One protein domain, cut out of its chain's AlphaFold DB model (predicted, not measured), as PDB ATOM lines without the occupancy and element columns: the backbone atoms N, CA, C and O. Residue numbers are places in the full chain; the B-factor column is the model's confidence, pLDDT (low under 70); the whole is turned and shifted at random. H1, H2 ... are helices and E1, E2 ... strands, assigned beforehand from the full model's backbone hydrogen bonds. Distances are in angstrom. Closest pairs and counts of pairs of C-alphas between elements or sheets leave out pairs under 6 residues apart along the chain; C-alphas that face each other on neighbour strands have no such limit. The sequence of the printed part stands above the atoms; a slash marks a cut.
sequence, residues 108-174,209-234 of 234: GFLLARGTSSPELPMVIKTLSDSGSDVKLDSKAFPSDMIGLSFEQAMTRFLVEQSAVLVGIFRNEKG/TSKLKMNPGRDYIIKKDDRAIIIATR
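This is residues 108 to 174 and 209 to 234 of the 234 residues of the protein "RCK N-terminal domain-containing protein" of Candidatus Riflebacteria bacterium GWC2_50_8 (UniProt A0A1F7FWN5). A strongly twisted sheet of four strands, curled like part of a barrel, has H3 packed over one face; off its E1 edge H1 and H2 form a helical hairpin, H1 lying farthest out. The printed part has 93 residues with three named helices and four named strands, in the order H1 H2 E1 H3 E2 E3 E4; the sheet runs E1 E4 E2 E3, antiparallel throughout. The class is mixed, and the whole is only just loose, close to compact, with a radius of gyration of the C-alphas of 14.9 A and spans of 42 by 33 by 23 A.

H1, residues 108 to 116, touches H2, residues 119 to 128, opposite ways at a steep tilt of 44 degrees; their closest C-alphas, of Leu 110 and Pro 121, are 5.6 A apart. H2 stands up from the sheet, only just over E1, residues 134 to 140, with 3 C-alphas. E1 is antiparallel to E4, residues 226 to 233, with N 137 and O 230 2.9 A apart. H3, residues 150 to 161, is over E2, residues 163 to 172, its closest C-alphas being those of Met 154 and Leu 165, 5.2 A; the arrangement is two layers, a helix on one face of a sheet. E1, H3 and E2 make a split strand-helix-strand unit, E4 between its strands, with a right-handed crossover. E2 bends by 61 degrees at residue 166; N 169 and O 227 of E4 are 2.8 A apart, as are O 170 and N 211 of E3, residues 209 to 214. Every O i to N i+4 pair is within hydrogen-bond range in H2 and H3, 3 of 5 in H1.

H1 begins at C-alpha 108 (24.845, -34.961, -16.464). H3 is 15.2 A long, E2 25.4 A, and E4 21.4 A, ending at C-alpha 233 (2.379, -52.110, -9.972).

The farthest C-alphas, of Thr 115 and Asp 144, are 44.1 A apart. Residues 175 to 208 are cut out, leaving 6.6 A between C-alphas 174 and 209. The link E3 to E4 is long. Residues 173, 174 and 209 have pLDDT under 70.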
ATOM      1  N   GLY A 108      23.530 -34.968 -17.111       88.38
ATOM      2  CA  GLY A 108      24.845 -34.961 -16.464       88.38
ATOM      3  C   GLY A 108      24.877 -35.790 -15.177       88.38
ATOM      4  O   GLY A 108      25.805 -36.571 -14.963       88.38
ATOM      5  N   PHE A 109      23.827 -35.689 -14.353       87.56
ATOM      6  CA  PHE A 109      23.679 -36.509 -13.150       87.56
ATOM      7  C   PHE A 109      23.620 -38.001 -13.494       87.56
ATOM      8  O   PHE A 109      24.338 -38.797 -12.890       87.56
ATOM      9  N   LEU A 110      22.814 -38.382 -14.488       91.75
ATOM     10  CA  LEU A 110      22.693 -39.772 -14.925       91.75
ATOM     11  C   LEU A 110      24.009 -40.319 -15.488       91.75
ATOM     12  O   LEU A 110      24.371 -41.446 -15.163       91.75
ATOM     13  N   LEU A 111      24.755 -39.529 -16.267       92.31
ATOM     14  CA  LEU A 111      26.066 -39.922 -16.796       92.31
ATOM     15  C   LEU A 111      27.097 -40.118 -15.679       92.31
ATOM     16  O   LEU A 111      27.780 -41.141 -15.642       92.31
ATOM     17  N   ALA A 112      27.177 -39.177 -14.736       92.00
ATOM     18  CA  ALA A 112      28.083 -39.275 -13.593       92.00
ATOM     19  C   ALA A 112      27.742 -40.472 -12.687       92.00
ATOM     20  O   ALA A 112      28.631 -41.155 -12.176       92.00
ATOM     21  N   ARG A 113      26.450 -40.758 -12.495       91.62
ATOM     22  CA  ARG A 113      26.005 -41.940 -11.747       91.62
ATOM     23  C   ARG A 113      26.188 -43.227 -12.533       91.62
ATOM     24  O   ARG A 113      26.493 -44.235 -11.919       91.62
ATOM     25  N   GLY A 114      26.120 -43.198 -13.858       91.19
ATOM     26  CA  GLY A 114      26.356 -44.369 -14.699       91.19
ATOM     27  C   GLY A 114      27.729 -45.019 -14.497       91.19
ATOM     28  O   GLY A 114      27.858 -46.219 -14.712       91.19
ATOM     29  N   THR A 115      28.739 -44.268 -14.047       91.94
ATOM     30  CA  THR A 115      30.087 -44.805 -13.786       91.94
ATOM     31  C   THR A 115      30.271 -45.351 -12.368       91.94
ATOM     32  O   THR A 115      31.055 -46.274 -12.170       91.94
ATOM     33  N   SER A 116      29.569 -44.788 -11.380       92.81
ATOM     34  CA  SER A 116      29.749 -45.090  -9.948       92.81
ATOM     35  C   SER A 116      28.620 -45.929  -9.340       92.81
ATOM     36  O   SER A 116      28.827 -46.621  -8.347       92.81
ATOM     37  N   SER A 117      27.431 -45.870  -9.930       93.56
ATOM     38  CA  SER A 117      26.215 -46.591  -9.537       93.56
ATOM     39  C   SER A 117      25.368 -46.870 -10.795       93.56
ATOM     40  O   SER A 117      24.348 -46.202 -11.016       93.56
ATOM     41  N   PRO A 118      25.805 -47.806 -11.668       90.12
ATOM     42  CA  PRO A 118      25.170 -48.081 -12.964       90.12
ATOM     43  C   PRO A 118      23.681 -48.453 -12.882       90.12
ATOM     44  O   PRO A 118      22.934 -48.289 -13.847       90.12
ATOM     45  N   GLU A 119      23.226 -48.935 -11.729       93.56
ATOM     46  CA  GLU A 119      21.834 -49.261 -11.439       93.56
ATOM     47  C   GLU A 119      20.909 -48.038 -11.380       93.56
ATOM     48  O   GLU A 119      19.732 -48.157 -11.721       93.56
ATOM     49  N   LEU A 120      21.404 -46.851 -11.011       91.62
ATOM     50  CA  LEU A 120      20.547 -45.674 -10.819       91.62
ATOM     51  C   LEU A 120      19.906 -45.169 -12.122       91.62
ATOM     52  O   LEU A 120      18.687 -44.963 -12.128       91.62
ATOM     53  N   PRO A 121      20.642 -45.013 -13.241       92.19
ATOM     54  CA  PRO A 121      20.013 -44.709 -14.522       92.19
ATOM     55  C   PRO A 121      18.983 -45.755 -14.955       92.19
ATOM     56  O   PRO A 121      17.945 -45.387 -15.506       92.19
ATOM     57  N   MET A 122      19.228 -47.042 -14.673       90.69
ATOM     58  CA  MET A 122      18.269 -48.106 -14.988       90.69
ATOM     59  C   MET A 122      16.979 -47.958 -14.179       90.69
ATOM     60  O   MET A 122      15.898 -48.006 -14.759       90.69
ATOM     61  N   VAL A 123      17.074 -47.708 -12.869       92.06
ATOM     62  CA  VAL A 123      15.902 -47.482 -12.005       92.06
ATOM     63  C   VAL A 123      15.088 -46.282 -12.486       92.06
ATOM     64  O   VAL A 123      13.873 -46.389 -12.628       92.06
ATOM     65  N   ILE A 124      15.743 -45.156 -12.785       91.38
ATOM     66  CA  ILE A 124      15.061 -43.939 -13.255       91.38
ATOM     67  C   ILE A 124      14.364 -44.192 -14.594       91.38
ATOM     68  O   ILE A 124      13.212 -43.787 -14.764       91.38
ATOM     69  N   LYS A 125      15.020 -44.904 -15.519       89.62
ATOM     70  CA  LYS A 125      14.421 -45.302 -16.797       89.62
ATOM     71  C   LYS A 125      13.181 -46.170 -16.581       89.62
ATOM     72  O   LYS A 125      12.137 -45.851 -17.135       89.62
ATOM     73  N   THR A 126      13.279 -47.214 -15.758       91.38
ATOM     74  CA  THR A 126      12.156 -48.122 -15.475       91.38
ATOM     75  C   THR A 126      10.976 -47.382 -14.851       91.38
ATOM     76  O   THR A 126       9.849 -47.574 -15.288       91.38
ATOM     77  N   LEU A 127      11.221 -46.496 -13.879       91.44
ATOM     78  CA  LEU A 127      10.161 -45.721 -13.221       91.44
ATOM     79  C   LEU A 127       9.509 -44.665 -14.127       91.44
ATOM     80  O   LEU A 127       8.399 -44.223 -13.828       91.44
ATOM     81  N   SER A 128      10.190 -44.250 -15.198       87.31
ATOM     82  CA  SER A 128       9.691 -43.261 -16.167       87.31
ATOM     83  C   SER A 128       9.022 -43.901 -17.388       87.31
ATOM     84  O   SER A 128       8.366 -43.207 -18.163       87.31
ATOM     85  N   ASP A 129       9.200 -45.208 -17.589       85.94
ATOM     86  CA  ASP A 129       8.682 -45.919 -18.750       85.94
ATOM     87  C   ASP A 129       7.199 -46.269 -18.572       85.94
ATOM     88  O   ASP A 129       6.820 -47.111 -17.761       85.94
ATOM     89  N   SER A 130       6.350 -45.658 -19.399       77.81
ATOM     90  CA  SER A 130       4.906 -45.932 -19.439       77.81
ATOM     91  C   SER A 130       4.534 -47.381 -19.806       77.81
ATOM     92  O   SER A 130       3.380 -47.786 -19.611       77.81
ATOM     93  N   GLY A 131       5.475 -48.149 -20.362       81.38
ATOM     94  CA  GLY A 131       5.328 -49.568 -20.685       81.38
ATOM     95  C   GLY A 131       5.748 -50.522 -19.564       81.38
ATOM     96  O   GLY A 131       5.514 -51.718 -19.699       81.38
ATOM     97  N   SER A 132       6.343 -50.026 -18.474       85.06
ATOM     98  CA  SER A 132       6.780 -50.868 -17.359       85.06
ATOM     99  C   SER A 132       5.600 -51.412 -16.543       85.06
ATOM    100  O   SER A 132       4.556 -50.766 -16.411       85.06
ATOM    101  N   ASP A 133       5.795 -52.588 -15.940       87.19
ATOM    102  CA  ASP A 133       4.873 -53.172 -14.955       87.19
ATOM    103  C   ASP A 133       4.841 -52.376 -13.644       87.19
ATOM    104  O   ASP A 133       3.934 -52.543 -12.827       87.19
ATOM    105  N   VAL A 134       5.834 -51.510 -13.430       90.38
ATOM    106  CA  VAL A 134       5.962 -50.652 -12.255       90.38
ATOM    107  C   VAL A 134       5.867 -49.196 -12.688       90.38
ATOM    108  O   VAL A 134       6.528 -48.774 -13.630       90.38
ATOM    109  N   LYS A 135       5.087 -48.401 -11.957       90.75
ATOM    110  CA  LYS A 135       4.911 -46.969 -12.213       90.75
ATOM    111  C   LYS A 135       5.214 -46.128 -10.980       90.75
ATOM    112  O   LYS A 135       4.829 -46.476  -9.861       90.75
ATOM    113  N   LEU A 136       5.859 -44.988 -11.206       92.94
ATOM    114  CA  LEU A 136       5.890 -43.888 -10.248       92.94
ATOM    115  C   LEU A 136       4.588 -43.084 -10.392       92.94
ATOM    116  O   LEU A 136       4.279 -42.594 -11.474       92.94
ATOM    117  N   ASP A 137       3.816 -42.966  -9.314       91.69
ATOM    118  CA  ASP A 137       2.486 -42.352  -9.337       91.69
ATOM    119  C   ASP A 137       2.276 -41.414  -8.135       91.69
ATOM    120  O   ASP A 137       2.978 -41.482  -7.118       91.69
ATOM    121  N   SER A 138       1.285 -40.528  -8.238       92.75
ATOM    122  CA  SER A 138       0.852 -39.659  -7.149       92.75
ATOM    123  C   SER A 138      -0.656 -39.695  -6.960       92.75
ATOM    124  O   SER A 138      -1.418 -39.373  -7.872       92.75
ATOM    125  N   LYS A 139      -1.108 -39.925  -5.725       93.12
ATOM    126  CA  LYS A 139      -2.536 -39.879  -5.375       93.12
ATOM    127  C   LYS A 139      -2.807 -39.189  -4.046       93.12
ATOM    128  O   LYS A 139      -1.909 -39.010  -3.232       93.12
ATOM    129  N   ALA A 140      -4.053 -38.774  -3.842       94.69
ATOM    130  CA  ALA A 140      -4.492 -38.278  -2.543       94.69
ATOM    131  C   ALA A 140      -4.442 -39.405  -1.501       94.69
ATOM    132  O   ALA A 140      -4.679 -40.570  -1.833       94.69
ATOM    133  N   PHE A 141      -4.152 -39.056  -0.249       95.06
ATOM    134  CA  PHE A 141      -4.302 -40.010   0.844       95.06
ATOM    135  C   PHE A 141      -5.792 -40.307   1.084       95.06
ATOM    136  O   PHE A 141      -6.601 -39.373   1.101       95.06
ATOM    137  N   PRO A 142      -6.169 -41.584   1.277       93.62
ATOM    138  CA  PRO A 142      -7.474 -41.952   1.813       93.62
ATOM    139  C   PRO A 142      -7.769 -41.214   3.123       93.62
ATOM    140  O   PRO A 142      -6.861 -40.933   3.909       93.62
ATOM    141  N   SER A 143      -9.036 -40.881   3.369       93.81
ATOM    142  CA  SER A 143      -9.422 -40.049   4.515       93.81
ATOM    143  C   SER A 143      -9.107 -40.679   5.872       93.81
ATOM    144  O   SER A 143      -8.869 -39.959   6.834       93.81
ATOM    145  N   ASP A 144      -9.090 -42.007   5.944       94.69
ATOM    146  CA  ASP A 144      -8.723 -42.804   7.119       94.69
ATOM    147  C   ASP A 144      -7.206 -42.868   7.370       94.69
ATOM    148  O   ASP A 144      -6.781 -43.259   8.455       94.69
ATOM    149  N   MET A 145      -6.387 -42.451   6.398       94.81
ATOM    150  CA  MET A 145      -4.933 -42.323   6.548       94.81
ATOM    151  C   MET A 145      -4.489 -40.912   6.949       94.81
ATOM    152  O   MET A 145      -3.324 -40.701   7.289       94.81
ATOM    153  N   ILE A 146      -5.398 -39.934   6.927       96.25
ATOM    154  CA  ILE A 146      -5.111 -38.574   7.388       96.25
ATOM    155  C   ILE A 146      -4.948 -38.593   8.913       96.25
ATOM    156  O   ILE A 146      -5.795 -39.115   9.631       96.25
ATOM    157  N   GLY A 147      -3.866 -37.994   9.411       96.31
ATOM    158  CA  GLY A 147      -3.517 -37.994  10.833       96.31
ATOM    159  C   GLY A 147      -2.683 -39.198  11.283       96.31
ATOM    160  O   GLY A 147      -2.162 -39.170  12.396       96.31
ATOM    161  N   LEU A 148      -2.501 -40.213  10.431       97.31
ATOM    162  CA  LEU A 148      -1.560 -41.302  10.697       97.31
ATOM    163  C   LEU A 148      -0.112 -40.837  10.525       97.31
ATOM    164  O   LEU A 148       0.169 -39.856   9.825       97.31
ATOM    165  N   SER A 149       0.815 -41.571  11.140       98.00
ATOM    166  CA  SER A 149       2.241 -41.398  10.871       98.00
ATOM    167  C   SER A 149       2.614 -41.937   9.487       98.00
ATOM    168  O   SER A 149       1.941 -42.806   8.924       98.00
ATOM    169  N   PHE A 150       3.713 -41.440   8.926       97.56
ATOM    170  CA  PHE A 150       4.225 -41.887   7.637       97.56
ATOM    171  C   PHE A 150       4.586 -43.375   7.661       97.56
ATOM    172  O   PHE A 150       4.355 -44.065   6.674       97.56
ATOM    173  N   GLU A 151       5.080 -43.890   8.790       97.44
ATOM    174  CA  GLU A 151       5.303 -45.327   8.988       97.44
ATOM    175  C   GLU A 151       4.002 -46.130   8.869       97.44
ATOM    176  O   GLU A 151       3.936 -47.079   8.087       97.44
ATOM    177  N   GLN A 152       2.946 -45.717   9.576       97.38
ATOM    178  CA  GLN A 152       1.641 -46.381   9.512       97.38
ATOM    179  C   GLN A 152       1.062 -46.340   8.095       97.38
ATOM    180  O   GLN A 152       0.576 -47.356   7.594       97.38
ATOM    181  N   ALA A 153       1.143 -45.183   7.433       96.75
ATOM    182  CA  ALA A 153       0.715 -45.038   6.050       96.75
ATOM    183  C   ALA A 153       1.524 -45.965   5.128       96.75
ATOM    184  O   ALA A 153       0.940 -46.702   4.342       96.75
ATOM    185  N   MET A 154       2.850 -46.002   5.261       96.31
ATOM    186  CA  MET A 154       3.717 -46.873   4.464       96.31
ATOM    187  C   MET A 154       3.343 -48.354   4.616       96.31
ATOM    188  O   MET A 154       3.237 -49.053   3.609       96.31
ATOM    189  N   THR A 155       3.074 -48.828   5.839       96.00
ATOM    190  CA  THR A 155       2.602 -50.204   6.075       96.00
ATOM    191  C   THR A 155       1.278 -50.477   5.367       96.00
ATOM    192  O   THR A 155       1.137 -51.512   4.717       96.00
ATOM    193  N   ARG A 156       0.319 -49.549   5.446       95.88
ATOM    194  CA  ARG A 156      -0.985 -49.679   4.777       95.88
ATOM    195  C   ARG A 156      -0.841 -49.743   3.261       95.88
ATOM    196  O   ARG A 156      -1.409 -50.623   2.628       95.88
ATOM    197  N   PHE A 157      -0.040 -48.853   2.682       95.38
ATOM    198  CA  PHE A 157       0.253 -48.853   1.249       95.38
ATOM    199  C   PHE A 157       0.854 -50.183   0.784       95.38
ATOM    200  O   PHE A 157       0.421 -50.731  -0.233       95.38
ATOM    201  N   LEU A 158       1.796 -50.725   1.557       94.25
ATOM    202  CA  LEU A 158       2.469 -51.971   1.219       94.25
ATOM    203  C   LEU A 158       1.531 -53.183   1.308       94.25
ATOM    204  O   LEU A 158       1.530 -54.015   0.407       94.25
ATOM    205  N   VAL A 159       0.741 -53.279   2.381       94.00
ATOM    206  CA  VAL A 159      -0.095 -54.457   2.670       94.00
ATOM    207  C   VAL A 159      -1.424 -54.428   1.917       94.00
ATOM    208  O   VAL A 159      -1.874 -55.460   1.430       94.00
ATOM    209  N   GLU A 160      -2.071 -53.267   1.827       92.75
ATOM    210  CA  GLU A 160      -3.436 -53.154   1.298       92.75
ATOM    211  C   GLU A 160      -3.468 -52.791  -0.188       92.75
ATOM    212  O   GLU A 160      -4.469 -53.037  -0.857       92.75
ATOM    213  N   GLN A 161      -2.407 -52.166  -0.708       88.50
ATOM    214  CA  GLN A 161      -2.412 -51.565  -2.048       88.50
ATOM    215  C   GLN A 161      -1.250 -52.028  -2.932       88.50
ATOM    216  O   GLN A 161      -1.098 -51.494  -4.030       88.50
ATOM    217  N   SER A 162      -0.434 -52.982  -2.465       91.25
ATOM    218  CA  SER A 162       0.754 -53.486  -3.172       91.25
ATOM    219  C   SER A 162       1.638 -52.361  -3.727       91.25
ATOM    220  O   SER A 162       2.150 -52.435  -4.844       91.25
ATOM    221  N   ALA A 163       1.785 -51.282  -2.953       94.56
ATOM    222  CA  ALA A 163       2.486 -50.078  -3.371       94.56
ATOM    223  C   ALA A 163       3.473 -49.615  -2.298       94.56
ATOM    224  O   ALA A 163       3.212 -49.689  -1.099       94.56
ATOM    225  N   VAL A 164       4.609 -49.082  -2.733       95.62
ATOM    226  CA  VAL A 164       5.629 -48.524  -1.846       95.62
ATOM    227  C   VAL A 164       5.421 -47.020  -1.747       95.62
ATOM    228  O   VAL A 164       5.536 -46.311  -2.743       95.62
ATOM    229  N   LEU A 165       5.130 -46.520  -0.546       96.56
ATOM    230  CA  LEU A 165       5.090 -45.085  -0.266       96.56
ATOM    231  C   LEU A 165       6.518 -44.546  -0.124       96.56
ATOM    232  O   LEU A 165       7.242 -44.937   0.786       96.56
ATOM    233  N   VAL A 166       6.921 -43.637  -1.012       96.44
ATOM    234  CA  VAL A 166       8.306 -43.124  -1.081       96.44
ATOM    235  C   VAL A 166       8.419 -41.711  -0.512       96.44
ATOM    236  O   VAL A 166       9.461 -41.297   0.004       96.44
ATOM    237  N   GLY A 167       7.336 -40.946  -0.581       96.44
ATOM    238  CA  GLY A 167       7.341 -39.572  -0.116       96.44
ATOM    239  C   GLY A 167       5.972 -38.930  -0.150       96.44
ATOM    240  O   GLY A 167       4.952 -39.560  -0.437       96.44
ATOM    241  N   ILE A 168       5.982 -37.641   0.148       96.19
ATOM    242  CA  ILE A 168       4.802 -36.793   0.158       96.19
ATOM    243  C   ILE A 168       5.046 -35.571  -0.713       96.19
ATOM    244  O   ILE A 168       6.143 -35.010  -0.753       96.19
ATOM    245  N   PHE A 169       3.994 -35.133  -1.379       93.94
ATOM    246  CA  PHE A 169       3.973 -33.896  -2.129       93.94
ATOM    247  C   PHE A 169       2.853 -33.017  -1.596       93.94
ATOM    248  O   PHE A 169       1.712 -33.465  -1.483       93.94
ATOM    249  N   ARG A 170       3.169 -31.765  -1.279       89.06
ATOM    250  CA  ARG A 170       2.184 -30.776  -0.845       89.06
ATOM    251  C   ARG A 170       2.210 -29.586  -1.781       89.06
ATOM    252  O   ARG A 170       3.278 -29.060  -2.069       89.06
ATOM    253  N   ASN A 171       1.027 -29.136  -2.178       77.44
ATOM    254  CA  ASN A 171       0.874 -27.848  -2.833       77.44
ATOM    255  C   ASN A 171       0.585 -26.802  -1.748       77.44
ATOM    256  O   ASN A 171      -0.507 -26.791  -1.176       77.44
ATOM    257  N   GLU A 172       1.570 -25.986  -1.385       70.69
ATOM    258  CA  GLU A 172       1.351 -24.878  -0.458       70.69
ATOM    259  C   GLU A 172       0.635 -23.774  -1.234       70.69
ATOM    260  O   GLU A 172       1.112 -23.304  -2.266       70.69
ATOM    261  N   LYS A 173      -0.564 -23.394  -0.779       61.03
ATOM    262  CA  LYS A 173      -1.271 -22.258  -1.369       61.03
ATOM    263  C   LYS A 173      -0.414 -21.016  -1.176       61.03
ATOM    264  O   LYS A 173       0.171 -20.825  -0.111       61.03
ATOM    265  N   GLY A 174      -0.357 -20.197  -2.216       56.44
ATOM    266  CA  GLY A 174       0.388 -18.960  -2.170       56.44
ATOM    267  C   GLY A 174      -0.074 -18.076  -1.019       56.44
ATOM    268  O   GLY A 174      -1.264 -18.019  -0.708       56.44
ATOM    269  N   THR A 209       3.747 -22.664  -3.741       63.09
ATOM    270  CA  THR A 209       4.957 -23.467  -3.887       63.09
ATOM    271  C   THR A 209       4.621 -24.930  -3.655       63.09
ATOM    272  O   THR A 209       3.984 -25.328  -2.683       63.09
ATOM    273  N   SER A 210       5.067 -25.763  -4.580       72.81
ATOM    274  CA  SER A 210       4.992 -27.207  -4.444       72.81
ATOM    275  C   SER A 210       6.194 -27.701  -3.648       72.81
ATOM    276  O   SER A 210       7.338 -27.427  -4.011       72.81
ATOM    277  N   LYS A 211       5.960 -28.449  -2.567       83.81
ATOM    278  CA  LYS A 211       7.017 -29.031  -1.738       83.81
ATOM    279  C   LYS A 211       6.974 -30.550  -1.808       83.81
ATOM    280  O   LYS A 211       6.077 -31.188  -1.254       83.81
ATOM    281  N   LEU A 212       7.989 -31.121  -2.449       89.50
ATOM    282  CA  LEU A 212       8.269 -32.551  -2.416       89.50
ATOM    283  C   LEU A 212       9.128 -32.874  -1.187       89.50
ATOM    284  O   LEU A 212      10.168 -32.251  -0.966       89.50
ATOM    285  N   LYS A 213       8.708 -33.855  -0.388       93.44
ATOM    286  CA  LYS A 213       9.518 -34.439   0.686       93.44
ATOM    287  C   LYS A 213       9.609 -35.944   0.483       93.44
ATOM    288  O   LYS A 213       8.663 -36.681   0.758       93.44
ATOM    289  N   MET A 214      10.768 -36.383   0.013       94.44
ATOM    290  CA  MET A 214      11.119 -37.798  -0.075       94.44
ATOM    291  C   MET A 214      11.544 -38.290   1.307       94.44
ATOM    292  O   MET A 214      12.283 -37.580   1.986       94.44
ATOM    293  N   ASN A 215      11.072 -39.470   1.719       93.88
ATOM    294  CA  ASN A 215      11.348 -40.054   3.037       93.88
ATOM    295  C   ASN A 215      11.231 -39.032   4.201       93.88
ATOM    296  O   ASN A 215      12.229 -38.692   4.836       93.88
ATOM    297  N   PRO A 216      10.024 -38.504   4.489       93.06
ATOM    298  CA  PRO A 216       9.821 -37.412   5.447       93.06
ATOM    299  C   PRO A 216      10.100 -37.778   6.921       93.06
ATOM    300  O   PRO A 216       9.955 -36.913   7.785       93.06
ATOM    301  N   GLY A 217      10.503 -39.019   7.209       93.75
ATOM    302  CA  GLY A 217      10.690 -39.556   8.557       93.75
ATOM    303  C   GLY A 217       9.456 -40.307   9.060       93.75
ATOM    304  O   GLY A 217       8.332 -40.014   8.660       93.75
ATOM    305  N   ARG A 218       9.673 -41.290   9.943       96.06
ATOM    306  CA  ARG A 218       8.634 -42.227  10.419       96.06
ATOM    307  C   ARG A 218       7.466 -41.524  11.112       96.06
ATOM    308  O   ARG A 218       6.314 -41.865  10.860       96.06
ATOM    309  N   ASP A 219       7.776 -40.500  11.902       96.75
ATOM    310  CA  ASP A 219       6.820 -39.780  12.753       96.75
ATOM    311  C   ASP A 219       6.085 -38.643  12.031       96.75
ATOM    312  O   ASP A 219       5.298 -37.914  12.636       96.75
ATOM    313  N   TYR A 220       6.341 -38.445  10.735       96.62
ATOM    314  CA  TYR A 220       5.660 -37.406   9.978       96.62
ATOM    315  C   TYR A 220       4.154 -37.688   9.916       96.62
ATOM    316  O   TYR A 220       3.743 -38.740   9.440       96.62
ATOM    317  N   ILE A 221       3.330 -36.730  10.341       97.50
ATOM    318  CA  ILE A 221       1.872 -36.877  10.334       97.50
ATOM    319  C   ILE A 221       1.284 -36.441   8.992       97.50
ATOM    320  O   ILE A 221       1.443 -35.285   8.578       97.50
ATOM    321  N   ILE A 222       0.568 -37.359   8.342       96.62
ATOM    322  CA  ILE A 222      -0.102 -37.130   7.059       96.62
ATOM    323  C   ILE A 222      -1.191 -36.066   7.211       96.62
ATOM    324  O   ILE A 222      -2.090 -36.188   8.047       96.62
ATOM    325  N   LYS A 223      -1.138 -35.025   6.375       94.31
ATOM    326  CA  LYS A 223      -2.137 -33.948   6.356       94.31
ATOM    327  C   LYS A 223      -3.115 -34.106   5.196       94.31
ATOM    328  O   LYS A 223      -2.823 -34.755   4.201       94.31
ATOM    329  N   LYS A 224      -4.267 -33.437   5.301       91.88
ATOM    330  CA  LYS A 224      -5.339 -33.475   4.294       91.88
ATOM    331  C   LYS A 224      -4.895 -33.032   2.893       91.88
ATOM    332  O   LYS A 224      -5.352 -33.602   1.911       91.88
ATOM    333  N   ASP A 225      -4.009 -32.043   2.816       90.69
ATOM    334  CA  ASP A 225      -3.498 -31.511   1.544       90.69
ATOM    335  C   ASP A 225      -2.247 -32.254   1.039       90.69
ATOM    336  O   ASP A 225      -1.655 -31.860   0.030       90.69
ATOM    337  N   ASP A 226      -1.821 -33.315   1.733       94.44
ATOM    338  CA  ASP A 226      -0.721 -34.150   1.267       94.44
ATOM    339  C   ASP A 226      -1.193 -35.077   0.149       94.44
ATOM    340  O   ASP A 226      -2.290 -35.642   0.160       94.44
ATOM    341  N   ARG A 227      -0.309 -35.271  -0.823       95.81
ATOM    342  CA  ARG A 227      -0.401 -36.329  -1.820       95.81
ATOM    343  C   ARG A 227       0.695 -37.345  -1.561       95.81
ATOM    344  O   ARG A 227       1.840 -36.980  -1.306       95.81
ATOM    345  N   ALA A 228       0.342 -38.616  -1.656       96.38
ATOM    346  CA  ALA A 228       1.278 -39.722  -1.618       96.38
ATOM    347  C   ALA A 228       2.066 -39.766  -2.931       96.38
ATOM    348  O   ALA A 228       1.468 -39.639  -4.004       96.38
ATOM    349  N   ILE A 229       3.381 -39.962  -2.843       96.81
ATOM    350  CA  ILE A 229       4.239 -40.351  -3.967       96.81
ATOM    351  C   ILE A 229       4.568 -41.824  -3.786       96.81
ATOM    352  O   ILE A 229       5.159 -42.206  -2.770       96.81
ATOM    353  N   ILE A 230       4.154 -42.646  -4.745       95.94
ATOM    354  CA  ILE A 230       4.186 -44.099  -4.621       95.94
ATOM    355  C   ILE A 230       4.855 -44.751  -5.821       95.94
ATOM    356  O   ILE A 230       4.780 -44.247  -6.939       95.94
ATOM    357  N   ILE A 231       5.443 -45.914  -5.584       95.50
ATOM    358  CA  ILE A 231       5.796 -46.869  -6.628       95.50
ATOM    359  C   ILE A 231       4.770 -47.995  -6.542       95.50
ATOM    360  O   ILE A 231       4.678 -48.662  -5.512       95.50
ATOM    361  N   ALA A 232       3.972 -48.170  -7.586       92.31
ATOM    362  CA  ALA A 232       2.909 -49.168  -7.631       92.31
ATOM    363  C   ALA A 232       3.066 -50.057  -8.861       92.31
ATOM    364  O   ALA A 232       3.603 -49.623  -9.882       92.31
ATOM    365  N   THR A 233       2.578 -51.288  -8.778       87.19
ATOM    366  CA  THR A 233       2.379 -52.110  -9.972       87.19
ATOM    367  C   THR A 233       1.220 -51.561 -10.802       87.19
ATOM    368  O   THR A 233       0.325 -50.894 -10.266       87.19
ATOM    369  N   ARG A 234       1.271 -51.783 -12.114       72.25
ATOM    370  CA  ARG A 234       0.213 -51.385 -13.046       72.25
ATOM    371  C   ARG A 234      -1.117 -52.075 -12.748       72.25
ATOM    372  O   ARG A 234      -1.099 -53.250 -12.325       72.25
TER     373      ARG A 234